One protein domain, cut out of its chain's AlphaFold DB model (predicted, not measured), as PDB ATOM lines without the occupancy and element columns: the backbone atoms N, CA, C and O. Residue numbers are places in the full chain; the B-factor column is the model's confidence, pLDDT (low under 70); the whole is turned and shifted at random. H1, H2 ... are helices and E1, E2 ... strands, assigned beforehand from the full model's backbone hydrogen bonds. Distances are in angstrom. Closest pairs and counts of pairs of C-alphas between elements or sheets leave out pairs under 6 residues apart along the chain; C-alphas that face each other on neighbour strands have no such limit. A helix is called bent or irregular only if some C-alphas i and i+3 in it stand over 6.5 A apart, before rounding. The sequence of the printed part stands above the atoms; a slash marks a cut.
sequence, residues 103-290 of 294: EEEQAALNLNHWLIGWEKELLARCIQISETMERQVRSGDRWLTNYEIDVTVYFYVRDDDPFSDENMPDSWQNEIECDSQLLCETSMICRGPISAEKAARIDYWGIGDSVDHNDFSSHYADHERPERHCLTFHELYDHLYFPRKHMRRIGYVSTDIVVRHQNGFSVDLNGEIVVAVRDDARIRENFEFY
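Overview. This is residues 103 to 290 of the 294 residues of an uncharacterized protein of Desulfuromonadales bacterium (UniProt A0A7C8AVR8). A long, twisted sheet of four strands has one long helix, H1, running along one face, with the short helices H3 and H4 on that same face toward the first residues of H1. E3 runs on into a small hairpin, E4 and E5, beyond one end of the sheet, and in the long link from H2 to H3 residues 217 to 222 stick out. The 188 printed residues hold four named helices and six named strands, along the chain H1 E1 E2 H2 H3 H4 E3 E4 E5 E6, and the class is mixed. The sheet's order is E2, E1, E3, E6, all antiparallel. The whole is loose, with a radius of gyration of the C-alphas of 19.9 A and spans of 64 by 49 by 31 A.

Along the chain. Begin in the sheet with E1, residues 146 to 157, 36.7 A long from C-alpha 146 at (-23.159, -39.987, 19.271). Beside it find E2, residues 182 to 190, 23.1 A, and E3, residues 250 to 262, 34.3 A; E6, residues 281 to 289, 22.5 A, ends at (-20.860, -10.578, 19.214). Find C-alpha 103 at (-37.411, 3.955, 27.446); from there H1, residues 103 to 138, runs 51.8 A. The short elements are H2, residues 196 to 199, H3, residues 231 to 239, H4, residues 244 to 249, which is irregular with C-alphas 245 and 248 7.2 A apart, E4, residues 265 to 267, and E5, residues 274 to 276.

Arrangement. Look first at E1 and E3, where N 152 and O 256 are 2.9 A apart, within hydrogen-bond range. E1 and E2 form a hairpin with N 153 and O 186 at 2.8 A; E3 and E6 have N 257 and O 285 at 2.9 A. E4 and E5, a hairpin, have N 266 and O 275 at 2.9 A. H1 is on the sheet at a height of 8.1 A, over E3 and along the strands, at 20 degrees on the local plane. H3 is on the same face, over E2, at a height of 9.3 A. H1 and H3 touch, closest at the C-alphas of Asn 112 and Phe 233, 5.9 A, at a steep tilt of 63 degrees. H1 and H4 touch, closest at the C-alphas of Ala 107 and Arg 248, 5.4 A. H1 and H2 are close but not clearly touching; H2 is not on the sheet. Every O i to N i+4 pair is within hydrogen-bond range in H3, 31 of 32 in H1 and 0 of 2 in H4, where 2 of 3 O i to N i+3 pairs are; H2 is too short for an i+4 pair.

Size, cuts and confidence. The C-alphas farthest apart are those of Glu 103 and Asn 270, 66.1 A. The printed part has no cut. The links E1 to E2 and H2 to H3 are long. Mean pLDDT of the printed part is 80.9; look for values under 70 at residues 166 to 178, 215 to 226 and 262 to 290.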
ATOM      1  N   GLU A 103     -38.834   4.180  27.731       94.06
ATOM      2  CA  GLU A 103     -37.411   3.955  27.446       94.06
ATOM      3  C   GLU A 103     -37.001   2.505  27.747       94.06
ATOM      4  O   GLU A 103     -36.346   1.862  26.930       94.06
ATOM      5  N   GLU A 104     -37.421   1.963  28.893       94.25
ATOM      6  CA  GLU A 104     -37.147   0.571  29.275       94.25
ATOM      7  C   GLU A 104     -37.842  -0.426  28.337       94.25
ATOM      8  O   GLU A 104     -37.257  -1.447  27.978       94.25
ATOM      9  N   GLU A 105     -39.072  -0.128  27.916       93.69
ATOM     10  CA  GLU A 105     -39.821  -0.923  26.941       93.69
ATOM     11  C   GLU A 105     -39.116  -0.940  25.580       93.69
ATOM     12  O   GLU A 105     -38.862  -2.011  25.027       93.69
ATOM     13  N   GLN A 106     -38.712   0.232  25.079       93.31
ATOM     14  CA  GLN A 106     -37.983   0.336  23.818       93.31
ATOM     15  C   GLN A 106     -36.635  -0.393  23.875       93.31
ATOM     16  O   GLN A 106     -36.271  -1.074  22.916       93.31
ATOM     17  N   ALA A 107     -35.907  -0.300  24.989       92.50
ATOM     18  CA  ALA A 107     -34.645  -1.012  25.158       92.50
ATOM     19  C   ALA A 107     -34.838  -2.538  25.162       92.50
ATOM     20  O   ALA A 107     -34.083  -3.257  24.510       92.50
ATOM     21  N   ALA A 108     -35.875  -3.039  25.841       92.94
ATOM     22  CA  ALA A 108     -36.211  -4.461  25.830       92.94
ATOM     23  C   ALA A 108     -36.592  -4.950  24.418       92.94
ATOM     24  O   ALA A 108     -36.143  -6.015  23.993       92.94
ATOM     25  N   LEU A 109     -37.363  -4.155  23.669       92.81
ATOM     26  CA  LEU A 109     -37.713  -4.436  22.274       92.81
ATOM     27  C   LEU A 109     -36.489  -4.465  21.356       92.81
ATOM     28  O   LEU A 109     -36.362  -5.370  20.531       92.81
ATOM     29  N   ASN A 110     -35.585  -3.495  21.505       93.62
ATOM     30  CA  ASN A 110     -34.348  -3.431  20.732       93.62
ATOM     31  C   ASN A 110     -33.477  -4.664  20.992       93.62
ATOM     32  O   ASN A 110     -33.043  -5.306  20.037       93.62
ATOM     33  N   LEU A 111     -33.301  -5.043  22.263       94.44
ATOM     34  CA  LEU A 111     -32.572  -6.253  22.639       94.44
ATOM     35  C   LEU A 111     -33.204  -7.506  22.019       94.44
ATOM     36  O   LEU A 111     -32.499  -8.316  21.430       94.44
ATOM     37  N   ASN A 112     -34.527  -7.666  22.100       95.00
ATOM     38  CA  ASN A 112     -35.205  -8.819  21.508       95.00
ATOM     39  C   ASN A 112     -35.055  -8.870  19.976       95.00
ATOM     40  O   ASN A 112     -34.789  -9.932  19.418       95.00
ATOM     41  N   HIS A 113     -35.187  -7.737  19.281       94.25
ATOM     42  CA  HIS A 113     -34.957  -7.677  17.834       94.25
ATOM     43  C   HIS A 113     -33.529  -8.060  17.451       94.25
ATOM     44  O   HIS A 113     -33.333  -8.792  16.479       94.25
ATOM     45  N   TRP A 114     -32.554  -7.585  18.219       95.00
ATOM     46  CA  TRP A 114     -31.160  -7.952  18.039       95.00
ATOM     47  C   TRP A 114     -30.944  -9.458  18.259       95.00
ATOM     48  O   TRP A 114     -30.413 -10.139  17.378       95.00
ATOM     49  N   LEU A 115     -31.470 -10.004  19.363       94.88
ATOM     50  CA  LEU A 115     -31.398 -11.431  19.683       94.88
ATOM     51  C   LEU A 115     -32.030 -12.307  18.590       94.88
ATOM     52  O   LEU A 115     -31.481 -13.353  18.278       94.88
ATOM     53  N   ILE A 116     -33.113 -11.876  17.931       94.44
ATOM     54  CA  ILE A 116     -33.694 -12.608  16.785       94.44
ATOM     55  C   ILE A 116     -32.692 -12.753  15.628       94.44
ATOM     56  O   ILE A 116     -32.677 -13.776  14.939       94.44
ATOM     57  N   GLY A 117     -31.911 -11.708  15.344       94.81
ATOM     58  CA  GLY A 117     -30.868 -11.751  14.317       94.81
ATOM     59  C   GLY A 117     -29.735 -12.684  14.732       94.81
ATOM     60  O   GLY A 117     -29.423 -13.636  14.016       94.81
ATOM     61  N   TRP A 118     -29.206 -12.450  15.929       94.94
ATOM     62  CA  TRP A 118     -28.126 -13.228  16.527       94.94
ATOM     63  C   TRP A 118     -28.461 -14.727  16.642       94.94
ATOM     64  O   TRP A 118     -27.653 -15.573  16.262       94.94
ATOM     65  N   GLU A 119     -29.680 -15.090  17.049       95.25
ATOM     66  CA  GLU A 119     -30.101 -16.489  17.169       95.25
ATOM     67  C   GLU A 119     -30.077 -17.236  15.831       95.25
ATOM     68  O   GLU A 119     -29.784 -18.431  15.789       95.25
ATOM     69  N   LYS A 120     -30.368 -16.556  14.717       95.44
ATOM     70  CA  LYS A 120     -30.298 -17.170  13.382       95.44
ATOM     71  C   LYS A 120     -28.861 -17.482  12.993       95.44
ATOM     72  O   LYS A 120     -28.604 -18.515  12.371       95.44
ATOM     73  N   GLU A 121     -27.930 -16.603  13.348       95.12
ATOM     74  CA  GLU A 121     -26.502 -16.826  13.128       95.12
ATOM     75  C   GLU A 121     -25.991 -17.976  13.998       95.12
ATOM     76  O   GLU A 121     -25.317 -18.884  13.500       95.12
ATOM     77  N   LEU A 122     -26.404 -18.001  15.267       93.69
ATOM     78  CA  LEU A 122     -26.106 -19.083  16.198       93.69
ATOM     79  C   LEU A 122     -26.662 -20.428  15.707       93.69
ATOM     80  O   LEU A 122     -25.938 -21.422  15.669       93.69
ATOM     81  N   LEU A 123     -27.911 -20.462  15.237       94.88
ATOM     82  CA  LEU A 123     -28.522 -21.645  14.630       94.88
ATOM     83  C   LEU A 123     -27.727 -22.130  13.412       94.88
ATOM     84  O   LEU A 123     -27.434 -23.324  13.300       94.88
ATOM     85  N   ALA A 124     -27.344 -21.223  12.509       95.25
ATOM     86  CA  ALA A 124     -26.531 -21.570  11.347       95.25
ATOM     87  C   ALA A 124     -25.193 -22.198  11.768       95.25
ATOM     88  O   ALA A 124     -24.741 -23.166  11.145       95.25
ATOM     89  N   ARG A 125     -24.585 -21.707  12.854       93.62
ATOM     90  CA  ARG A 125     -23.360 -22.291  13.402       93.62
ATOM     91  C   ARG A 125     -23.592 -23.675  14.006       93.62
ATOM     92  O   ARG A 125     -22.859 -24.608  13.673       93.62
ATOM     93  N   CYS A 126     -24.637 -23.840  14.811       93.62
ATOM     94  CA  CYS A 126     -25.032 -25.133  15.371       93.62
ATOM     95  C   CYS A 126     -25.314 -26.177  14.279       93.62
ATOM     96  O   CYS A 126     -24.948 -27.346  14.442       93.62
ATOM     97  N   ILE A 127     -25.896 -25.769  13.144       95.50
ATOM     98  CA  ILE A 127     -26.089 -26.630  11.968       95.50
ATOM     99  C   ILE A 127     -24.743 -27.061  11.378       95.50
ATOM    100  O   ILE A 127     -24.520 -28.254  11.185       95.50
ATOM    101  N   GLN A 128     -23.818 -26.127  11.138       94.94
ATOM    102  CA  GLN A 128     -22.489 -26.449  10.593       94.94
ATOM    103  C   GLN A 128     -21.710 -27.429  11.484       94.94
ATOM    104  O   GLN A 128     -21.067 -28.363  10.984       94.94
ATOM    105  N   ILE A 129     -21.767 -27.223  12.804       92.69
ATOM    106  CA  ILE A 129     -21.144 -28.109  13.795       92.69
ATOM    107  C   ILE A 129     -21.812 -29.485  13.742       92.69
ATOM    108  O   ILE A 129     -21.120 -30.487  13.557       92.69
ATOM    109  N   SER A 130     -23.146 -29.539  13.802       93.88
ATOM    110  CA  SER A 130     -23.910 -30.793  13.732       93.88
ATOM    111  C   SER A 130     -23.609 -31.580  12.454       93.88
ATOM    112  O   SER A 130     -23.315 -32.768  12.505       93.88
ATOM    113  N   GLU A 131     -23.595 -30.936  11.286       94.06
ATOM    114  CA  GLU A 131     -23.281 -31.589  10.008       94.06
ATOM    115  C   GLU A 131     -21.843 -32.117   9.953       94.06
ATOM    116  O   GLU A 131     -21.554 -33.136   9.315       94.06
ATOM    117  N   THR A 132     -20.909 -31.438  10.616       93.50
ATOM    118  CA  THR A 132     -19.528 -31.908  10.747       93.50
ATOM    119  C   THR A 132     -19.450 -33.140  11.637       93.50
ATOM    120  O   THR A 132     -18.838 -34.133  11.236       93.50
ATOM    121  N   MET A 133     -20.122 -33.118  12.784       91.06
ATOM    122  CA  MET A 133     -20.181 -34.249  13.705       91.06
ATOM    123  C   MET A 133     -20.899 -35.457  13.087       91.06
ATOM    124  O   MET A 133     -20.391 -36.574  13.153       91.06
ATOM    125  N   GLU A 134     -22.001 -35.244  12.366       93.62
ATOM    126  CA  GLU A 134     -22.704 -36.292  11.614       93.62
ATOM    127  C   GLU A 134     -21.804 -36.980  10.581       93.62
ATOM    128  O   GLU A 134     -21.839 -38.203  10.429       93.62
ATOM    129  N   ARG A 135     -20.971 -36.216   9.862       93.31
ATOM    130  CA  ARG A 135     -20.006 -36.795   8.915       93.31
ATOM    131  C   ARG A 135     -18.968 -37.657   9.626       93.31
ATOM    132  O   ARG A 135     -18.629 -38.719   9.107       93.31
ATOM    133  N   GLN A 136     -18.488 -37.233  10.797       90.25
ATOM    134  CA  GLN A 136     -17.541 -38.019  11.592       90.25
ATOM    135  C   GLN A 136     -18.177 -39.321  12.099       90.25
ATOM    136  O   GLN A 136     -17.609 -40.389  11.866       90.25
ATOM    137  N   VAL A 137     -19.390 -39.260  12.662       90.12
ATOM    138  CA  VAL A 137     -20.161 -40.448  13.080       90.12
ATOM    139  C   VAL A 137     -20.318 -41.428  11.909       90.12
ATOM    140  O   VAL A 137     -19.990 -42.609  12.019       90.12
ATOM    141  N   ARG A 138     -20.749 -40.944  10.735       93.06
ATOM    142  CA  ARG A 138     -20.967 -41.791   9.545       93.06
ATOM    143  C   ARG A 138     -19.687 -42.334   8.926       93.06
ATOM    144  O   ARG A 138     -19.738 -43.360   8.251       93.06
ATOM    145  N   SER A 139     -18.551 -41.672   9.138       92.94
ATOM    146  CA  SER A 139     -17.250 -42.167   8.675       92.94
ATOM    147  C   SER A 139     -16.782 -43.421   9.425       92.94
ATOM    148  O   SER A 139     -15.811 -44.051   9.009       92.94
ATOM    149  N   GLY A 140     -17.492 -43.809  10.492       87.62
ATOM    150  CA  GLY A 140     -17.153 -44.962  11.313       87.62
ATOM    151  C   GLY A 140     -16.019 -44.668  12.289       87.62
ATOM    152  O   GLY A 140     -15.244 -45.575  12.598       87.62
ATOM    153  N   ASP A 141     -15.896 -43.421  12.764       83.38
ATOM    154  CA  ASP A 141     -14.991 -43.114  13.870       83.38
ATOM    155  C   ASP A 141     -15.403 -43.951  15.089       83.38
ATOM    156  O   ASP A 141     -16.434 -43.724  15.722       83.38
ATOM    157  N   ARG A 142     -14.575 -44.949  15.412       80.62
ATOM    158  CA  ARG A 142     -14.825 -45.904  16.498       80.62
ATOM    159  C   ARG A 142     -14.949 -45.249  17.877       80.62
ATOM    160  O   ARG A 142     -15.366 -45.923  18.813       80.62
ATOM    161  N   TRP A 143     -14.548 -43.985  18.016       78.31
ATOM    162  CA  TRP A 143     -14.581 -43.229  19.267       78.31
ATOM    163  C   TRP A 143     -15.746 -42.239  19.359       78.31
ATOM    164  O   TRP A 143     -15.907 -41.599  20.399       78.31
ATOM    165  N   LEU A 144     -16.544 -42.096  18.299       83.06
ATOM    166  CA  LEU A 144     -17.668 -41.171  18.231       83.06
ATOM    167  C   LEU A 144     -18.918 -41.916  17.751       83.06
ATOM    168  O   LEU A 144     -19.164 -42.068  16.558       83.06
ATOM    169  N   THR A 145     -19.728 -42.369  18.708       84.31
ATOM    170  CA  THR A 145     -21.007 -43.035  18.413       84.31
ATOM    171  C   THR A 145     -22.186 -42.072  18.371       84.31
ATOM    172  O   THR A 145     -23.121 -42.285  17.607       84.31
ATOM    173  N   ASN A 146     -22.158 -41.043  19.218       86.50
ATOM    174  CA  ASN A 146     -23.159 -39.987  19.271       86.50
ATOM    175  C   ASN A 146     -22.540 -38.732  19.905       86.50
ATOM    176  O   ASN A 146     -21.468 -38.798  20.511       86.50
ATOM    177  N   TYR A 147     -23.215 -37.600  19.776       87.94
ATOM    178  CA  TYR A 147     -22.815 -36.342  20.387       87.94
ATOM    179  C   TYR A 147     -24.040 -35.514  20.781       87.94
ATOM    180  O   TYR A 147     -25.142 -35.710  20.269       87.94
ATOM    181  N   GLU A 148     -23.813 -34.570  21.682       89.38
ATOM    182  CA  GLU A 148     -24.721 -33.479  22.010       89.38
ATOM    183  C   GLU A 148     -24.006 -32.148  21.804       89.38
ATOM    184  O   GLU A 148     -22.774 -32.076  21.818       89.38
ATOM    185  N   ILE A 149     -24.800 -31.105  21.584       88.75
ATOM    186  CA  ILE A 149     -24.326 -29.730  21.548       88.75
ATOM    187  C   ILE A 149     -24.998 -29.004  22.708       88.75
ATOM    188  O   ILE A 149     -26.227 -28.919  22.769       88.75
ATOM    189  N   ASP A 150     -24.189 -28.489  23.619       90.25
ATOM    190  CA  ASP A 150     -24.625 -27.550  24.638       90.25
ATOM    191  C   ASP A 150     -24.266 -26.146  24.184       90.25
ATOM    192  O   ASP A 150     -23.155 -25.894  23.714       90.25
ATOM    193  N   VAL A 151     -25.213 -25.236  24.332       91.38
ATOM    194  CA  VAL A 151     -25.017 -23.828  24.032       91.38
ATOM    195  C   VAL A 151     -25.234 -23.060  25.322       91.38
ATOM    196  O   VAL A 151     -26.324 -23.099  25.884       91.38
ATOM    197  N   THR A 152     -24.212 -22.367  25.803       93.19
ATOM    198  CA  THR A 152     -24.342 -21.459  26.945       93.19
ATOM    199  C   THR A 152     -24.267 -20.028  26.447       93.19
ATOM    200  O   THR A 152     -23.343 -19.667  25.722       93.19
ATOM    201  N   VAL A 153     -25.249 -19.221  26.828       94.12
ATOM    202  CA  VAL A 153     -25.354 -17.805  26.476       94.12
ATOM    203  C   VAL A 153     -25.075 -16.991  27.728       94.12
ATOM    204  O   VAL A 153     -25.707 -17.212  28.761       94.12
ATOM    205  N   TYR A 154     -24.145 -16.050  27.628       93.69
ATOM    206  CA  TYR A 154     -23.726 -15.174  28.714       93.69
ATOM    207  C   TYR A 154     -24.106 -13.740  28.371       93.69
ATOM    208  O   TYR A 154     -23.788 -13.260  27.283       93.69
ATOM    209  N   PHE A 155     -24.746 -13.049  29.307       94.06
ATOM    210  CA  PHE A 155     -25.099 -11.641  29.172       94.06
ATOM    211  C   PHE A 155     -24.199 -10.816  30.078       94.06
ATOM    212  O   PHE A 155     -24.136 -11.076  31.279       94.06
ATOM    213  N   TYR A 156     -23.544  -9.802  29.527       93.00
ATOM    214  CA  TYR A 156     -22.612  -8.942  30.247       93.00
ATOM    215  C   TYR A 156     -23.124  -7.517  30.319       93.00
ATOM    216  O   TYR A 156     -23.842  -7.033  29.436       93.00
ATOM    217  N   VAL A 157     -22.749  -6.852  31.404       92.75
ATOM    218  CA  VAL A 157     -23.066  -5.449  31.623       92.75
ATOM    219  C   VAL A 157     -22.329  -4.560  30.611       92.75
ATOM    220  O   VAL A 157     -21.211  -4.874  30.218       92.75
ATOM    221  N   ARG A 158     -22.953  -3.460  30.178       92.12
ATOM    222  CA  ARG A 158     -22.305  -2.417  29.365       92.12
ATOM    223  C   ARG A 158     -21.127  -1.785  30.102       92.12
ATOM    224  O   ARG A 158     -21.188  -1.599  31.317       92.12
ATOM    225  N   ASP A 159     -20.129  -1.338  29.348       88.38
ATOM    226  CA  ASP A 159     -18.945  -0.659  29.890       88.38
ATOM    227  C   ASP A 159     -19.293   0.646  30.628       88.38
ATOM    228  O   ASP A 159     -18.686   0.971  31.650       88.38
ATOM    229  N   ASP A 160     -20.308   1.376  30.153       88.69
ATOM    230  CA  ASP A 160     -20.782   2.634  30.745       88.69
ATOM    231  C   ASP A 160     -21.767   2.445  31.911       88.69
ATOM    232  O   ASP A 160     -22.242   3.425  32.496       88.69
ATOM    233  N   ASP A 161     -22.078   1.202  32.278       90.50
ATOM    234  CA  ASP A 161     -22.943   0.931  33.413       90.50
ATOM    235  C   ASP A 161     -22.224   1.271  34.733       90.50
ATOM    236  O   ASP A 161     -21.057   0.916  34.915       90.50
ATOM    237  N   PRO A 162     -22.910   1.885  35.717       85.88
ATOM    238  CA  PRO A 162     -22.312   2.192  37.020       85.88
ATOM    239  C   PRO A 162     -21.762   0.980  37.790       85.88
ATOM    240  O   PRO A 162     -21.077   1.165  38.791       85.88
ATOM    241  N   PHE A 163     -22.108  -0.237  37.370       81.00
ATOM    242  CA  PHE A 163     -21.665  -1.498  37.956       81.00
ATOM    243  C   PHE A 163     -20.741  -2.293  37.016       81.00
ATOM    244  O   PHE A 163     -20.611  -3.504  37.190       81.00
ATOM    245  N   SER A 164     -20.149  -1.661  35.999       82.12
ATOM    246  CA  SER A 164     -19.045  -2.262  35.246       82.12
ATOM    247  C   SER A 164     -17.765  -2.252  36.085       82.12
ATOM    248  O   SER A 164     -17.584  -1.380  36.934       82.12
ATOM    249  N   ASP A 165     -16.872  -3.217  35.867       71.44
ATOM    250  CA  ASP A 165     -15.644  -3.403  36.660       71.44
ATOM    251  C   ASP A 165     -14.782  -2.145  36.776       71.44
ATOM    252  O   ASP A 165     -14.211  -1.877  37.832       71.44
ATOM    253  N   GLU A 166     -14.729  -1.340  35.714       66.31
ATOM    254  CA  GLU A 166     -13.987  -0.076  35.694       66.31
ATOM    255  C   GLU A 166     -14.582   0.981  36.639       66.31
ATOM    256  O   GLU A 166     -13.885   1.894  37.083       66.31
ATOM    257  N   ASN A 167     -15.863   0.838  36.978       62.12
ATOM    258  CA  ASN A 167     -16.622   1.727  37.850       62.12
ATOM    259  C   ASN A 167     -16.775   1.173  39.281       62.12
ATOM    260  O   ASN A 167     -17.313   1.863  40.154       62.12
ATOM    261  N   MET A 168     -16.288  -0.045  39.551       65.50
ATOM    262  CA  MET A 168     -16.421  -0.689  40.856       65.50
ATOM    263  C   MET A 168     -15.306  -0.286  41.835       65.50
ATOM    264  O   MET A 168     -14.126  -0.313  41.490       65.50
ATOM    265  N   PRO A 169     -15.635   0.048  43.097       65.00
ATOM    266  CA  PRO A 169     -14.632   0.282  44.133       65.00
ATOM    267  C   PRO A 169     -13.724  -0.941  44.367       65.00
ATOM    268  O   PRO A 169     -14.187  -2.076  44.329       65.00
ATOM    269  N   ASP A 170     -12.467  -0.727  44.774       65.81
ATOM    270  CA  ASP A 170     -11.494  -1.799  45.087       65.81
ATOM    271  C   ASP A 170     -12.011  -2.865  46.076       65.81
ATOM    272  O   ASP A 170     -11.543  -4.003  46.086       65.81
ATOM    273  N   SER A 171     -13.005  -2.528  46.909       54.94
ATOM    274  CA  SER A 171     -13.645  -3.465  47.842       54.94
ATOM    275  C   SER A 171     -14.324  -4.664  47.168       54.94
ATOM    276  O   SER A 171     -14.640  -5.632  47.855       54.94
ATOM    277  N   TRP A 172     -14.550  -4.601  45.856       60.06
ATOM    278  CA  TRP A 172     -15.178  -5.650  45.052       60.06
ATOM    279  C   TRP A 172     -14.195  -6.728  44.574       60.06
ATOM    280  O   TRP A 172     -14.620  -7.812  44.195       60.06
ATOM    281  N   GLN A 173     -12.879  -6.504  44.684       59.12
ATOM    282  CA  GLN A 173     -11.849  -7.458  44.229       59.12
ATOM    283  C   GLN A 173     -11.827  -8.790  45.008       59.12
ATOM    284  O   GLN A 173     -11.155  -9.731  44.598       59.12
ATOM    285  N   ASN A 174     -12.541  -8.880  46.138       59.88
ATOM    286  CA  ASN A 174     -12.671 -10.109  46.927       59.88
ATOM    287  C   ASN A 174     -13.952 -10.899  46.617       59.88
ATOM    288  O   ASN A 174     -14.210 -11.909  47.280       59.88
ATOM    289  N   GLU A 175     -14.780 -10.453  45.667       61.56
ATOM    290  CA  GLU A 175     -15.907 -11.260  45.216       61.56
ATOM    291  C   GLU A 175     -15.370 -12.512  44.513       61.56
ATOM    292  O   GLU A 175     -14.589 -12.453  43.573       61.56
ATOM    293  N   ILE A 176     -15.765 -13.680  45.022       57.03
ATOM    294  CA  ILE A 176     -15.314 -15.008  44.565       57.03
ATOM    295  C   ILE A 176     -15.898 -15.347  43.171       57.03
ATOM    296  O   ILE A 176     -15.757 -16.465  42.674       57.03
ATOM    297  N   GLU A 177     -16.593 -14.410  42.528       61.50
ATOM    298  CA  GLU A 177     -17.210 -14.634  41.228       61.50
ATOM    299  C   GLU A 177     -16.178 -14.437  40.116       61.50
ATOM    300  O   GLU A 177     -15.457 -13.447  40.075       61.50
ATOM    301  N   CYS A 178     -16.084 -15.424  39.223       58.81
ATOM    302  CA  CYS A 178     -15.070 -15.460  38.170       58.81
ATOM    303  C   CYS A 178     -15.265 -14.397  37.077       58.81
ATOM    304  O   CYS A 178     -14.407 -14.305  36.203       58.81
ATOM    305  N   ASP A 179     -16.369 -13.644  37.102       79.19
ATOM    306  CA  ASP A 179     -16.665 -12.611  36.116       79.19
ATOM    307  C   ASP A 179     -17.560 -11.513  36.709       79.19
ATOM    308  O   ASP A 179     -18.772 -11.679  36.875       79.19
ATOM    309  N   SER A 180     -16.948 -10.389  37.069       77.94
ATOM    310  CA  SER A 180     -17.617  -9.243  37.684       77.94
ATOM    311  C   SER A 180     -18.470  -8.433  36.705       77.94
ATOM    312  O   SER A 180     -19.287  -7.627  37.153       77.94
ATOM    313  N   GLN A 181     -18.430  -8.718  35.400       87.38
ATOM    314  CA  GLN A 181     -19.303  -8.099  34.397       87.38
ATOM    315  C   GLN A 181     -20.511  -8.968  34.034       87.38
ATOM    316  O   GLN A 181     -21.525  -8.436  33.574       87.38
ATOM    317  N   LEU A 182     -20.454 -10.276  34.294       89.25
ATOM    318  CA  LEU A 182     -21.556 -11.198  34.030       89.25
ATOM    319  C   LEU A 182     -22.835 -10.763  34.770       89.25
ATOM    320  O   LEU A 182     -22.856 -10.558  35.988       89.25
ATOM    321  N   LEU A 183     -23.916 -10.602  34.009       91.12
ATOM    322  CA  LEU A 183     -25.260 -10.326  34.510       91.12
ATOM    323  C   LEU A 183     -25.989 -11.633  34.815       91.12
ATOM    324  O   LEU A 183     -26.532 -11.806  35.903       91.12
ATOM    325  N   CYS A 184     -26.017 -12.538  33.840       92.06
ATOM    326  CA  CYS A 184     -26.612 -13.863  33.958       92.06
ATOM    327  C   CYS A 184     -26.144 -14.766  32.811       92.06
ATOM    328  O   CYS A 184     -25.582 -14.298  31.820       92.06
ATOM    329  N   GLU A 185     -26.401 -16.063  32.952       93.00
ATOM    330  CA  GLU A 185     -26.140 -17.070  31.929       93.00
ATOM    331  C   GLU A 185     -27.367 -17.979  31.777       93.00
ATOM    332  O   GLU A 185     -28.038 -18.281  32.767       93.00
ATOM    333  N   THR A 186     -27.659 -18.419  30.555       92.44
ATOM    334  CA  THR A 186     -28.637 -19.484  30.280       92.44
ATOM    335  C   THR A 186     -27.981 -20.598  29.475       92.44
ATOM    336  O   THR A 186     -27.076 -20.359  28.677       92.44
ATOM    337  N   SER A 187     -28.411 -21.836  29.711       91.38
ATOM    338  CA  SER A 187     -27.929 -23.016  28.996       91.38
ATOM    339  C   SER A 187     -29.053 -23.618  28.168       91.38
ATOM    340  O   SER A 187     -30.077 -24.043  28.694       91.38
ATOM    341  N   MET A 188     -28.821 -23.714  26.869       87.69
ATOM    342  CA  MET A 188     -29.722 -24.298  25.893       87.69
ATOM    343  C   MET A 188     -29.148 -25.639  25.450       87.69
ATOM    344  O   MET A 188     -28.083 -25.719  24.837       87.69
ATOM    345  N   ILE A 189     -29.862 -26.719  25.764       77.00
ATOM    346  CA  ILE A 189     -29.458 -28.063  25.350       77.00
ATOM    347  C   ILE A 189     -30.075 -28.356  23.986       77.00
ATOM    348  O   ILE A 189     -31.287 -28.563  23.859       77.00
ATOM    349  N   CYS A 190     -29.235 -28.439  22.957       82.56
ATOM    350  CA  CYS A 190     -29.652 -28.865  21.632       82.56
ATOM    351  C   CYS A 190     -29.783 -30.394  21.607       82.56
ATOM    352  O   CYS A 190     -28.816 -31.124  21.385       82.56
ATOM    353  N   ARG A 191     -30.999 -30.901  21.852       76.62
ATOM    354  CA  ARG A 191     -31.256 -32.349  21.869       76.62
ATOM    355  C   ARG A 191     -31.135 -32.955  20.467       76.62
ATOM    356  O   ARG A 191     -32.038 -32.841  19.625       76.62
ATOM    357  N   GLY A 192     -30.020 -33.653  20.264       81.31
ATOM    358  CA  GLY A 192     -29.664 -34.350  19.034       81.31
ATOM    359  C   GLY A 192     -29.233 -33.419  17.895       81.31
ATOM    360  O   GLY A 192     -29.263 -32.195  18.040       81.31
ATOM    361  N   PRO A 193     -28.877 -33.991  16.732       86.94
ATOM    362  CA  PRO A 193     -28.378 -33.227  15.595       86.94
ATOM    363  C   PRO A 193     -29.349 -32.122  15.164       86.94
ATOM    364  O   PRO A 193     -30.565 -32.348  15.042       86.94
ATOM    365  N   ILE A 194     -28.811 -30.931  14.905       91.00
ATOM    366  CA  ILE A 194     -29.537 -29.831  14.270       91.00
ATOM    367  C   ILE A 194     -29.109 -29.792  12.804       91.00
ATOM    368  O   ILE A 194     -27.977 -29.455  12.492       91.00
ATOM    369  N   SER A 195     -30.004 -30.154  11.886       94.06
ATOM    370  CA  SER A 195     -29.764 -30.008  10.446       94.06
ATOM    371  C   SER A 195     -30.549 -28.828   9.885       94.06
ATOM    372  O   SER A 195     -31.582 -28.451  10.442       94.06
ATOM    373  N   ALA A 196     -30.114 -28.296   8.739       95.06
ATOM    374  CA  ALA A 196     -30.885 -27.291   8.006       95.06
ATOM    375  C   ALA A 196     -32.307 -27.782   7.673       95.06
ATOM    376  O   ALA A 196     -33.263 -27.020   7.765       95.06
ATOM    377  N   GLU A 197     -32.466 -29.072   7.353       95.12
ATOM    378  CA  GLU A 197     -33.776 -29.690   7.121       95.12
ATOM    379  C   GLU A 197     -34.653 -29.656   8.378       95.12
ATOM    380  O   GLU A 197     -35.816 -29.266   8.296       95.12
ATOM    381  N   LYS A 198     -34.104 -30.025   9.545       94.31
ATOM    382  CA  LYS A 198     -34.830 -29.997  10.823       94.31
ATOM    383  C   LYS A 198     -35.228 -28.569  11.191       94.31
ATOM    384  O   LYS A 198     -36.374 -28.360  11.565       94.31
ATOM    385  N   ALA A 199     -34.306 -27.619  11.046       93.88
ATOM    386  CA  ALA A 199     -34.521 -26.204  11.336       93.88
ATOM    387  C   ALA A 199     -35.535 -25.531  10.392       93.88
ATOM    388  O   ALA A 199     -36.209 -24.585  10.782       93.88
ATOM    389  N   ALA A 200     -35.676 -26.023   9.157       93.69
ATOM    390  CA  ALA A 200     -36.646 -25.508   8.191       93.69
ATOM    391  C   ALA A 200     -38.082 -26.013   8.422       93.69
ATOM    392  O   ALA A 200     -39.006 -25.579   7.727       93.69
ATOM    393  N   ARG A 201     -38.293 -26.956   9.350       93.62
ATOM    394  CA  ARG A 201     -39.634 -27.458   9.657       93.62
ATOM    395  C   ARG A 201     -40.447 -26.394  10.386       93.62
ATOM    396  O   ARG A 201     -39.944 -25.715  11.271       93.62
ATOM    397  N   ILE A 202     -41.735 -26.310  10.063       89.88
ATOM    398  CA  ILE A 202     -42.665 -25.376  10.717       89.88
ATOM    399  C   ILE A 202     -42.840 -25.651  12.218       89.88
ATOM    400  O   ILE A 202     -43.200 -24.751  12.962       89.88
ATOM    401  N   ASP A 203     -42.596 -26.891  12.649       89.44
ATOM    402  CA  ASP A 203     -42.655 -27.331  14.044       89.44
ATOM    403  C   ASP A 203     -41.273 -27.364  14.715       89.44
ATOM    404  O   ASP A 203     -41.115 -27.975  15.772       89.44
ATOM    405  N   TYR A 204     -40.255 -26.752  14.100       91.31
ATOM    406  CA  TYR A 204     -38.972 -26.559  14.757       91.31
ATOM    407  C   TYR A 204     -39.139 -25.588  15.927       91.31
ATOM    408  O   TYR A 204     -39.584 -24.459  15.743       91.31
ATOM    409  N   TRP A 205     -38.773 -26.062  17.116       90.31
ATOM    410  CA  TRP A 205     -38.767 -25.299  18.356       90.31
ATOM    411  C   TRP A 205     -37.345 -25.292  18.910       90.31
ATOM    412  O   TRP A 205     -36.790 -26.360  19.202       90.31
ATOM    413  N   GLY A 206     -36.734 -24.119  19.016       91.50
ATOM    414  CA  GLY A 206     -35.344 -23.979  19.427       91.50
ATOM    415  C   GLY A 206     -34.718 -22.644  19.036       91.50
ATOM    416  O   GLY A 206     -35.382 -21.727  18.567       91.50
ATOM    417  N   ILE A 207     -33.401 -22.555  19.223       93.12
ATOM    418  CA  ILE A 207     -32.609 -21.362  18.899       93.12
ATOM    419  C   ILE A 207     -32.825 -20.974  17.437       93.12
ATOM    420  O   ILE A 207     -32.656 -21.809  16.548       93.12
ATOM    421  N   GLY A 208     -33.152 -19.707  17.184       93.75
ATOM    422  CA  GLY A 208     -33.264 -19.167  15.829       93.75
ATOM    423  C   GLY A 208     -34.484 -19.669  15.073       93.75
ATOM    424  O   GLY A 208     -34.555 -19.502  13.849       93.75
ATOM    425  N   ASP A 209     -35.440 -20.285  15.773       91.81
ATOM    426  CA  ASP A 209     -36.727 -20.596  15.184       91.81
ATOM    427  C   ASP A 209     -37.501 -19.314  14.821       91.81
ATOM    428  O   ASP A 209     -37.136 -18.177  15.131       91.81
ATOM    429  N   SER A 210     -38.565 -19.489  14.040       88.75
ATOM    430  CA  SER A 210     -39.454 -18.385  13.668       88.75
ATOM    431  C   SER A 210     -40.732 -18.369  14.503       88.75
ATOM    432  O   SER A 210     -41.696 -17.717  14.088       88.75
ATOM    433  N   VAL A 211     -40.731 -19.046  15.649       89.69
ATOM    434  CA  VAL A 211     -41.867 -19.141  16.558       89.69
ATOM    435  C   VAL A 211     -41.879 -17.922  17.481       89.69
ATOM    436  O   VAL A 211     -40.890 -17.201  17.623       89.69
ATOM    437  N   ASP A 212     -43.055 -17.611  18.012       90.00
ATOM    438  CA  ASP A 212     -43.198 -16.655  19.098       90.00
ATOM    439  C   ASP A 212     -43.172 -17.432  20.415       90.00
ATOM    440  O   ASP A 212     -44.087 -18.207  20.693       90.00
ATOM    441  N   HIS A 213     -42.115 -17.249  21.207       88.12
ATOM    442  CA  HIS A 213     -41.952 -17.934  22.496       88.12
ATOM    443  C   HIS A 213     -42.796 -17.304  23.605       88.12
ATOM    444  O   HIS A 213     -42.806 -17.782  24.731       88.12
ATOM    445  N   ASN A 214     -43.569 -16.274  23.271       82.56
ATOM    446  CA  ASN A 214     -44.603 -15.709  24.123       82.56
ATOM    447  C   ASN A 214     -45.921 -16.526  24.083       82.56
ATOM    448  O   ASN A 214     -46.965 -16.029  24.491       82.56
ATOM    449  N   ASP A 215     -45.925 -17.757  23.544       66.31
ATOM    450  CA  ASP A 215     -47.149 -18.551  23.348       66.31
ATOM    451  C   ASP A 215     -47.812 -18.965  24.682       66.31
ATOM    452  O   ASP A 215     -47.458 -19.956  25.330       66.31
ATOM    453  N   PHE A 216     -48.844 -18.196  25.040       60.62
ATOM    454  CA  PHE A 216     -49.760 -18.274  26.188       60.62
ATOM    455  C   PHE A 216     -50.584 -19.566  26.316       60.62
ATOM    456  O   PHE A 216     -51.642 -19.586  26.950       60.62
ATOM    457  N   SER A 217     -50.134 -20.675  25.735       52.81
ATOM    458  CA  SER A 217     -50.800 -21.971  25.890       52.81
ATOM    459  C   SER A 217     -50.818 -22.469  27.350       52.81
ATOM    460  O   SER A 217     -51.616 -23.348  27.688       52.81
ATOM    461  N   SER A 218     -50.017 -21.870  28.244       49.66
ATOM    462  CA  SER A 218     -50.101 -22.078  29.693       49.66
ATOM    463  C   SER A 218     -51.056 -21.065  30.354       49.66
ATOM    464  O   SER A 218     -50.992 -19.867  30.116       49.66
ATOM    465  N   HIS A 219     -51.986 -21.559  31.173       47.22
ATOM    466  CA  HIS A 219     -53.183 -20.883  31.706       47.22
ATOM    467  C   HIS A 219     -52.989 -19.665  32.645       47.22
ATOM    468  O   HIS A 219     -53.861 -19.397  33.473       47.22
ATOM    469  N   TYR A 220     -51.899 -18.908  32.546       51.44
ATOM    470  CA  TYR A 220     -51.675 -17.723  33.375       51.44
ATOM    471  C   TYR A 220     -52.056 -16.454  32.604       51.44
ATOM    472  O   TYR A 220     -51.299 -15.933  31.794       51.44
ATOM    473  N   ALA A 221     -53.271 -15.968  32.863       47.56
ATOM    474  CA  ALA A 221     -53.910 -14.832  32.195       47.56
ATOM    475  C   ALA A 221     -53.277 -13.447  32.482       47.56
ATOM    476  O   ALA A 221     -53.811 -12.443  32.026       47.56
ATOM    477  N   ASP A 222     -52.158 -13.377  33.209       51.97
ATOM    478  CA  ASP A 222     -51.553 -12.121  33.692       51.97
ATOM    479  C   ASP A 222     -50.383 -11.614  32.829       51.97
ATOM    480  O   ASP A 222     -49.594 -10.757  33.240       51.97
ATOM    481  N   HIS A 223     -50.238 -12.135  31.614       55.66
ATOM    482  CA  HIS A 223     -49.177 -11.729  30.699       55.66
ATOM    483  C   HIS A 223     -49.780 -11.140  29.416       55.66
ATOM    484  O   HIS A 223     -49.584 -11.647  28.326       55.66
ATOM    485  N   GLU A 224     -50.533 -10.042  29.529       52.59
ATOM    486  CA  GLU A 224     -51.020  -9.261  28.378       52.59
ATOM    487  C   GLU A 224     -49.867  -8.510  27.688       52.59
ATOM    488  O   GLU A 224     -49.753  -7.288  27.769       52.59
ATOM    489  N   ARG A 225     -48.955  -9.237  27.046       67.38
ATOM    490  CA  ARG A 225     -47.827  -8.641  26.326       67.38
ATOM    491  C   ARG A 225     -47.881  -9.087  24.875       67.38
ATOM    492  O   ARG A 225     -47.701 -10.271  24.625       67.38
ATOM    493  N   PRO A 226     -48.235  -8.204  23.928       69.12
ATOM    494  CA  PRO A 226     -48.435  -8.583  22.532       69.12
ATOM    495  C   PRO A 226     -47.124  -8.748  21.756       69.12
ATOM    496  O   PRO A 226     -47.159  -9.086  20.572       69.12
ATOM    497  N   GLU A 227     -45.978  -8.437  22.361       78.94
ATOM    498  CA  GLU A 227     -44.704  -8.438  21.660       78.94
ATOM    499  C   GLU A 227     -44.204  -9.865  21.443       78.94
ATOM    500  O   GLU A 227     -44.162 -10.693  22.353       78.94
ATOM    501  N   ARG A 228     -43.799 -10.139  20.205       85.25
ATOM    502  CA  ARG A 228     -43.165 -11.399  19.843       85.25
ATOM    503  C   ARG A 228     -41.789 -11.484  20.488       85.25
ATOM    504  O   ARG A 228     -40.977 -10.592  20.239       85.25
ATOM    505  N   HIS A 229     -41.466 -12.576  21.173       89.62
ATOM    506  CA  HIS A 229     -40.130 -12.794  21.743       89.62
ATOM    507  C   HIS A 229     -39.446 -14.043  21.170       89.62
ATOM    508  O   HIS A 229     -40.097 -15.055  20.904       89.62
ATOM    509  N   CYS A 230     -38.131 -13.958  20.940       93.88
ATOM    510  CA  CYS A 230     -37.302 -15.121  20.594       93.88
ATOM    511  C   CYS A 230     -37.045 -16.022  21.812       93.88
ATOM    512  O   CYS A 230     -37.291 -15.608  22.948       93.88
ATOM    513  N   LEU A 231     -36.510 -17.229  21.586       93.75
ATOM    514  CA  LEU A 231     -36.248 -18.202  22.652       93.75
ATOM    515  C   LEU A 231     -35.321 -17.625  23.727       93.75
ATOM    516  O   LEU A 231     -35.590 -17.741  24.912       93.75
ATOM    517  N   THR A 232     -34.246 -16.956  23.335       95.00
ATOM    518  CA  THR A 232     -33.233 -16.423  24.253       95.00
ATOM    519  C   THR A 232     -33.775 -15.280  25.096       95.00
ATOM    520  O   THR A 232     -33.458 -15.181  26.281       95.00
ATOM    521  N   PHE A 233     -34.629 -14.437  24.516       94.44
ATOM    522  CA  PHE A 233     -35.319 -13.405  25.281       94.44
ATOM    523  C   PHE A 233     -36.334 -14.017  26.258       94.44
ATOM    524  O   PHE A 233     -36.433 -13.561  27.396       94.44
ATOM    525  N   HIS A 234     -37.040 -15.074  25.845       92.12
ATOM    526  CA  HIS A 234     -37.926 -15.850  26.713       92.12
ATOM    527  C   HIS A 234     -37.159 -16.495  27.876       92.12
ATOM    528  O   HIS A 234     -37.528 -16.292  29.027       92.12
ATOM    529  N   GLU A 235     -36.034 -17.162  27.617       91.81
ATOM    530  CA  GLU A 235     -35.159 -17.726  28.654       91.81
ATOM    531  C   GLU A 235     -34.702 -16.660  29.659       91.81
ATOM    532  O   GLU A 235     -34.799 -16.842  30.875       91.81
ATOM    533  N   LEU A 236     -34.250 -15.507  29.159       91.50
ATOM    534  CA  LEU A 236     -33.787 -14.405  29.994       91.50
ATOM    535  C   LEU A 236     -34.892 -13.870  30.917       91.50
ATOM    536  O   LEU A 236     -34.657 -13.602  32.097       91.50
ATOM    537  N   TYR A 237     -36.100 -13.711  30.388       86.75
ATOM    538  CA  TYR A 237     -37.203 -13.102  31.116       86.75
ATOM    539  C   TYR A 237     -37.987 -14.104  31.984       86.75
ATOM    540  O   TYR A 237     -38.162 -13.861  33.179       86.75
ATOM    541  N   ASP A 238     -38.424 -15.226  31.412       84.69
ATOM    542  CA  ASP A 238     -39.352 -16.174  32.045       84.69
ATOM    543  C   ASP A 238     -38.647 -17.253  32.875       84.69
ATOM    544  O   ASP A 238     -39.212 -17.734  33.862       84.69
ATOM    545  N   HIS A 239     -37.410 -17.615  32.523       87.31
ATOM    546  CA  HIS A 239     -36.668 -18.675  33.215       87.31
ATOM    547  C   HIS A 239     -35.590 -18.141  34.160       87.31
ATOM    548  O   HIS A 239     -35.448 -18.647  35.274       87.31
ATOM    549  N   LEU A 240     -34.867 -17.092  33.765       89.31
ATOM    550  CA  LEU A 240     -33.854 -16.462  34.617       89.31
ATOM    551  C   LEU A 240     -34.416 -15.361  35.526       89.31
ATOM    552  O   LEU A 240     -33.700 -14.876  36.401       89.31
ATOM    553  N   TYR A 241     -35.682 -14.972  35.341       89.25
ATOM    554  CA  TYR A 241     -36.333 -13.875  36.065       89.25
ATOM    555  C   TYR A 241     -35.584 -12.538  35.962       89.25
ATOM    556  O   TYR A 241     -35.697 -11.693  36.854       89.25
ATOM    557  N   PHE A 242     -34.830 -12.313  34.882       92.81
ATOM    558  CA  PHE A 242     -34.047 -11.095  34.723       92.81
ATOM    559  C   PHE A 242     -34.969  -9.861  34.687       92.81
ATOM    560  O   PHE A 242     -35.899  -9.813  33.873       92.81
ATOM    561  N   PRO A 243     -34.755  -8.836  35.541       93.44
ATOM    562  CA  PRO A 243     -35.646  -7.685  35.576       93.44
ATOM    563  C   PRO A 243     -35.687  -6.968  34.223       93.44
ATOM    564  O   PRO A 243     -34.667  -6.470  33.751       93.44
ATOM    565  N   ARG A 244     -36.869  -6.836  33.605       90.50
ATOM    566  CA  ARG A 244     -36.992  -6.188  32.280       90.50
ATOM    567  C   ARG A 244     -36.467  -4.754  32.256       90.50
ATOM    568  O   ARG A 244     -35.848  -4.336  31.285       90.50
ATOM    569  N   LYS A 245     -36.639  -4.024  33.359       92.81
ATOM    570  CA  LYS A 245     -36.078  -2.676  33.556       92.81
ATOM    571  C   LYS A 245     -34.566  -2.615  33.365       92.81
ATOM    572  O   LYS A 245     -33.993  -1.565  33.089       92.81
ATOM    573  N   HIS A 246     -33.907  -3.750  33.553       94.25
ATOM    574  CA  HIS A 246     -32.467  -3.884  33.495       94.25
ATOM    575  C   HIS A 246     -31.981  -4.436  32.150       94.25
ATOM    576  O   HIS A 246     -30.774  -4.559  31.980       94.25
ATOM    577  N   MET A 247     -32.859  -4.710  31.173       93.75
ATOM    578  CA  MET A 247     -32.455  -5.203  29.840       93.75
ATOM    579  C   MET A 247     -31.479  -4.249  29.152       93.75
ATOM    580  O   MET A 247     -30.493  -4.687  28.575       93.75
ATOM    581  N   ARG A 248     -31.680  -2.935  29.322       94.06
ATOM    582  CA  ARG A 248     -30.771  -1.900  28.805       94.06
ATOM    583  C   ARG A 248     -29.355  -1.935  29.387       94.06
ATOM    584  O   ARG A 248     -28.488  -1.232  28.888       94.06
ATOM    585  N   ARG A 249     -29.132  -2.683  30.476       94.38
ATOM    586  CA  ARG A 249     -27.807  -2.855  31.090       94.38
ATOM    587  C   ARG A 249     -26.957  -3.861  30.322       94.38
ATOM    588  O   ARG A 249     -25.754  -3.884  30.540       94.38
ATOM    589  N   ILE A 250     -27.565  -4.697  29.480       95.00
ATOM    590  CA  ILE A 250     -26.850  -5.671  28.656       95.00
ATOM    591  C   ILE A 250     -26.139  -4.910  27.541       95.00
ATOM    592  O   ILE A 250     -26.779  -4.205  26.765       95.00
ATOM    593  N   GLY A 251     -24.817  -5.035  27.496       92.69
ATOM    594  CA  GLY A 251     -23.982  -4.414  26.464       92.69
ATOM    595  C   GLY A 251     -23.318  -5.417  25.549       92.69
ATOM    596  O   GLY A 251     -22.942  -5.084  24.432       92.69
ATOM    597  N   TYR A 252     -23.182  -6.648  26.026       91.19
ATOM    598  CA  TYR A 252     -22.445  -7.678  25.332       91.19
ATOM    599  C   TYR A 252     -23.078  -9.042  25.611       91.19
ATOM    600  O   TYR A 252     -23.492  -9.334  26.737       91.19
ATOM    601  N   VAL A 253     -23.181  -9.869  24.570       93.69
ATOM    602  CA  VAL A 253     -23.675 -11.245  24.664       93.69
ATOM    603  C   VAL A 253     -22.630 -12.171  24.061       93.69
ATOM    604  O   VAL A 253     -22.246 -12.024  22.900       93.69
ATOM    605  N   SER A 254     -22.178 -13.139  24.852       92.75
ATOM    606  CA  SER A 254     -21.264 -14.189  24.399       92.75
ATOM    607  C   SER A 254     -21.975 -15.528  24.336       92.75
ATOM    608  O   SER A 254     -22.944 -15.778  25.054       92.75
ATOM    609  N   THR A 255     -21.482 -16.409  23.477       92.75
ATOM    610  CA  THR A 255     -21.934 -17.794  23.389       92.75
ATOM    611  C   THR A 255     -20.760 -18.744  23.475       92.75
ATOM    612  O   THR A 255     -19.747 -18.557  22.806       92.75
ATOM    613  N   ASP A 256     -20.934 -19.809  24.240       91.12
ATOM    614  CA  ASP A 256     -20.033 -20.949  24.274       91.12
ATOM    615  C   ASP A 256     -20.772 -22.171  23.737       91.12
ATOM    616  O   ASP A 256     -21.793 -22.583  24.292       91.12
ATOM    617  N   ILE A 257     -20.281 -22.723  22.629       89.38
ATOM    618  CA  ILE A 257     -20.824 -23.934  22.019       89.38
ATOM    619  C   ILE A 257     -19.889 -25.092  22.351       89.38
ATOM    620  O   ILE A 257     -18.745 -25.154  21.891       89.38
ATOM    621  N   VAL A 258     -20.407 -26.042  23.121       89.00
ATOM    622  CA  VAL A 258     -19.678 -27.215  23.588       89.00
ATOM    623  C   VAL A 258     -20.234 -28.465  22.926       89.00
ATOM    624  O   VAL A 258     -21.412 -28.781  23.055       89.00
ATOM    625  N   VAL A 259     -19.369 -29.228  22.256       87.31
ATOM    626  CA  VAL A 259     -19.729 -30.554  21.736       87.31
ATOM    627  C   VAL A 259     -19.325 -31.622  22.749       87.31
ATOM    628  O   VAL A 259     -18.132 -31.839  23.001       87.31
ATOM    629  N   ARG A 260     -20.319 -32.319  23.304       83.81
ATOM    630  CA  ARG A 260     -20.126 -33.463  24.205       83.81
ATOM    631  C   ARG A 260     -20.246 -34.761  23.425       83.81
ATOM    632  O   ARG A 260     -21.243 -35.005  22.756       83.81
ATOM    633  N   HIS A 261     -19.230 -35.613  23.500       83.62
ATOM    634  CA  HIS A 261     -19.277 -36.930  22.868       83.62
ATOM    635  C   HIS A 261     -19.986 -37.899  23.812       83.62
ATOM    636  O   HIS A 261     -19.440 -38.258  24.854       83.62
ATOM    637  N   GLN A 262     -21.176 -38.356  23.435       69.19
ATOM    638  CA  GLN A 262     -21.907 -39.325  24.236       69.19
ATOM    639  C   GLN A 262     -21.338 -40.728  24.009       69.19
ATOM    640  O   GLN A 262     -21.191 -41.181  22.869       69.19
ATOM    641  N   ASN A 263     -21.074 -41.435  25.112       63.66
ATOM    642  CA  ASN A 263     -20.517 -42.794  25.168       63.66
ATOM    643  C   ASN A 263     -19.016 -42.915  24.841       63.66
ATOM    644  O   ASN A 263     -18.583 -43.913  24.263       63.66
ATOM    645  N   GLY A 264     -18.193 -41.940  25.239       51.25
ATOM    646  CA  GLY A 264     -16.739 -42.094  25.190       51.25
ATOM    647  C   GLY A 264     -16.274 -43.292  26.029       51.25
ATOM    648  O   GLY A 264     -16.303 -43.257  27.256       51.25
ATOM    649  N   PHE A 265     -15.827 -44.364  25.378       53.12
ATOM    650  CA  PHE A 265     -15.142 -45.464  26.050       53.12
ATOM    651  C   PHE A 265     -13.650 -45.126  26.167       53.12
ATOM    652  O   PHE A 265     -12.992 -44.887  25.153       53.12
ATOM    653  N   SER A 266     -13.091 -45.131  27.379       47.00
ATOM    654  CA  SER A 266     -11.645 -45.272  27.566       47.00
ATOM    655  C   SER A 266     -11.359 -46.748  27.737       47.00
ATOM    656  O   SER A 266     -11.834 -47.363  28.688       47.00
ATOM    657  N   VAL A 267     -10.602 -47.314  26.806       45.56
ATOM    658  CA  VAL A 267      -9.947 -48.603  27.011       45.56
ATOM    659  C   VAL A 267      -8.622 -48.370  27.725       45.56
ATOM    660  O   VAL A 267      -7.923 -47.398  27.428       45.56
ATOM    661  N   ASP A 268      -8.268 -49.244  28.667       47.34
ATOM    662  CA  ASP A 268      -6.910 -49.264  29.213       47.34
ATOM    663  C   ASP A 268      -5.866 -49.495  28.096       47.34
ATOM    664  O   ASP A 268      -6.201 -49.823  26.955       47.34
ATOM    665  N   LEU A 269      -4.574 -49.331  28.404       49.88
ATOM    666  CA  LEU A 269      -3.488 -49.512  27.423       49.88
ATOM    667  C   LEU A 269      -3.464 -50.913  26.776       49.88
ATOM    668  O   LEU A 269      -2.790 -51.096  25.761       49.88
ATOM    669  N   ASN A 270      -4.195 -51.878  27.345       59.50
ATOM    670  CA  ASN A 270      -4.310 -53.248  26.859       59.50
ATOM    671  C   ASN A 270      -5.596 -53.497  26.049       59.50
ATOM    672  O   ASN A 270      -5.717 -54.549  25.425       59.50
ATOM    673  N   GLY A 271      -6.537 -52.549  26.005       53.66
ATOM    674  CA  GLY A 271      -7.797 -52.701  25.277       53.66
ATOM    675  C   GLY A 271      -8.897 -53.452  26.036       53.66
ATOM    676  O   GLY A 271      -9.913 -53.772  25.423       53.66
ATOM    677  N   GLU A 272      -8.716 -53.768  27.321       54.00
ATOM    678  CA  GLU A 272      -9.522 -54.795  28.004       54.00
ATOM    679  C   GLU A 272     -10.620 -54.237  28.917       54.00
ATOM    680  O   GLU A 272     -11.641 -54.897  29.121       54.00
ATOM    681  N   ILE A 273     -10.456 -53.023  29.452       52.41
ATOM    682  CA  ILE A 273     -11.421 -52.434  30.392       52.41
ATOM    683  C   ILE A 273     -12.010 -51.159  29.812       52.41
ATOM    684  O   ILE A 273     -11.301 -50.180  29.616       52.41
ATOM    685  N   VAL A 274     -13.326 -51.169  29.611       51.50
ATOM    686  CA  VAL A 274     -14.115 -49.985  29.287       51.50
ATOM    687  C   VAL A 274     -14.363 -49.193  30.569       51.50
ATOM    688  O   VAL A 274     -15.225 -49.543  31.372       51.50
ATOM    689  N   VAL A 275     -13.611 -48.116  30.767       53.53
ATOM    690  CA  VAL A 275     -13.955 -47.078  31.741       53.53
ATOM    691  C   VAL A 275     -14.814 -46.057  31.001       53.53
ATOM    692  O   VAL A 275     -14.377 -45.495  29.995       53.53
ATOM    693  N   ALA A 276     -16.051 -45.846  31.455       48.66
ATOM    694  CA  ALA A 276     -16.882 -44.765  30.939       48.66
ATOM    695  C   ALA A 276     -16.141 -43.442  31.170       48.66
ATOM    696  O   ALA A 276     -15.839 -43.089  32.312       48.66
ATOM    697  N   VAL A 277     -15.800 -42.741  30.091       49.78
ATOM    698  CA  VAL A 277     -15.281 -41.381  30.198       49.78
ATOM    699  C   VAL A 277     -16.480 -40.520  30.561       49.78
ATOM    700  O   VAL A 277     -17.527 -40.606  29.919       49.78
ATOM    701  N   ARG A 278     -16.345 -39.748  31.642       49.03
ATOM    702  CA  ARG A 278     -17.267 -38.649  31.952       49.03
ATOM    703  C   ARG A 278     -17.405 -37.768  30.709       49.03
ATOM    704  O   ARG A 278     -16.458 -37.687  29.939       49.03
ATOM    705  N   ASP A 279     -18.559 -37.139  30.517       51.34
ATOM    706  CA  ASP A 279     -18.818 -36.217  29.406       51.34
ATOM    707  C   ASP A 279     -17.780 -35.078  29.357       51.34
ATOM    708  O   ASP A 279     -17.985 -33.997  29.906       51.34
ATOM    709  N   ASP A 280     -16.640 -35.324  28.716       49.53
ATOM    710  CA  ASP A 280     -15.573 -34.348  28.559       49.53
ATOM    711  C   ASP A 280     -15.791 -33.614  27.234       49.53
ATOM    712  O   ASP A 280     -15.807 -34.214  26.152       49.53
ATOM    713  N   ALA A 281     -15.960 -32.295  27.326       54.44
ATOM    714  CA  ALA A 281     -16.023 -31.392  26.185       54.44
ATOM    715  C   ALA A 281     -14.774 -31.559  25.303       54.44
ATOM    716  O   ALA A 281     -13.650 -31.387  25.778       54.44
ATOM    717  N   ARG A 282     -14.951 -31.883  24.014       57.12
ATOM    718  CA  ARG A 282     -13.818 -32.046  23.076       57.12
ATOM    719  C   ARG A 282     -13.663 -30.904  22.088       57.12
ATOM    720  O   ARG A 282     -12.564 -30.685  21.586       57.12
ATOM    721  N   ILE A 283     -14.746 -30.185  21.822       63.50
ATOM    722  CA  ILE A 283     -14.749 -28.990  20.984       63.50
ATOM    723  C   ILE A 283     -15.469 -27.908  21.776       63.50
ATOM    724  O   ILE A 283     -16.595 -28.122  22.226       63.50
ATOM    725  N   ARG A 284     -14.782 -26.783  21.959       61.94
ATOM    726  CA  ARG A 284     -15.307 -25.565  22.565       61.94
ATOM    727  C   ARG A 284     -15.096 -24.444  21.564       61.94
ATOM    728  O   ARG A 284     -13.953 -24.173  21.192       61.94
ATOM    729  N   GLU A 285     -16.179 -23.849  21.097       65.12
ATOM    730  CA  GLU A 285     -16.126 -22.673  20.238       65.12
ATOM    731  C   GLU A 285     -16.776 -21.500  20.965       65.12
ATOM    732  O   GLU A 285     -17.957 -21.558  21.302       65.12
ATOM    733  N   ASN A 286     -15.997 -20.440  21.186       65.12
ATOM    734  CA  ASN A 286     -16.500 -19.190  21.742       65.12
ATOM    735  C   ASN A 286     -16.877 -18.251  20.597       65.12
ATOM    736  O   ASN A 286     -16.068 -18.012  19.694       65.12
ATOM    737  N   PHE A 287     -18.085 -17.709  20.666       64.06
ATOM    738  CA  PHE A 287     -18.576 -16.668  19.777       64.06
ATOM    739  C   PHE A 287     -18.815 -15.404  20.583       64.06
ATOM    740  O   PHE A 287     -19.503 -15.406  21.603       64.06
ATOM    741  N   GLU A 288     -18.231 -14.321  20.099       65.94
ATOM    742  CA  GLU A 288     -18.337 -13.005  20.701       65.94
ATOM    743  C   GLU A 288     -19.010 -12.102  19.678       65.94
ATOM    744  O   GLU A 288     -18.505 -11.936  18.564       65.94
ATOM    745  N   PHE A 289     -20.170 -11.559  20.036       60.34
ATOM    746  CA  PHE A 289     -20.860 -10.578  19.214       60.34
ATOM    747  C   PHE A 289     -20.830  -9.240  19.930       60.34
ATOM    748  O   PHE A 289     -21.390  -9.082  21.011       60.34
ATOM    749  N   TYR A 290     -20.156  -8.285  19.302       56.75
ATOM    750  CA  TYR A 290     -20.103  -6.907  19.754       56.75
ATOM    751  C   TYR A 290     -20.998  -6.081  18.848       56.75
ATOM    752  O   TYR A 290     -20.691  -5.886  17.671       56.75
TER     753      TYR A 290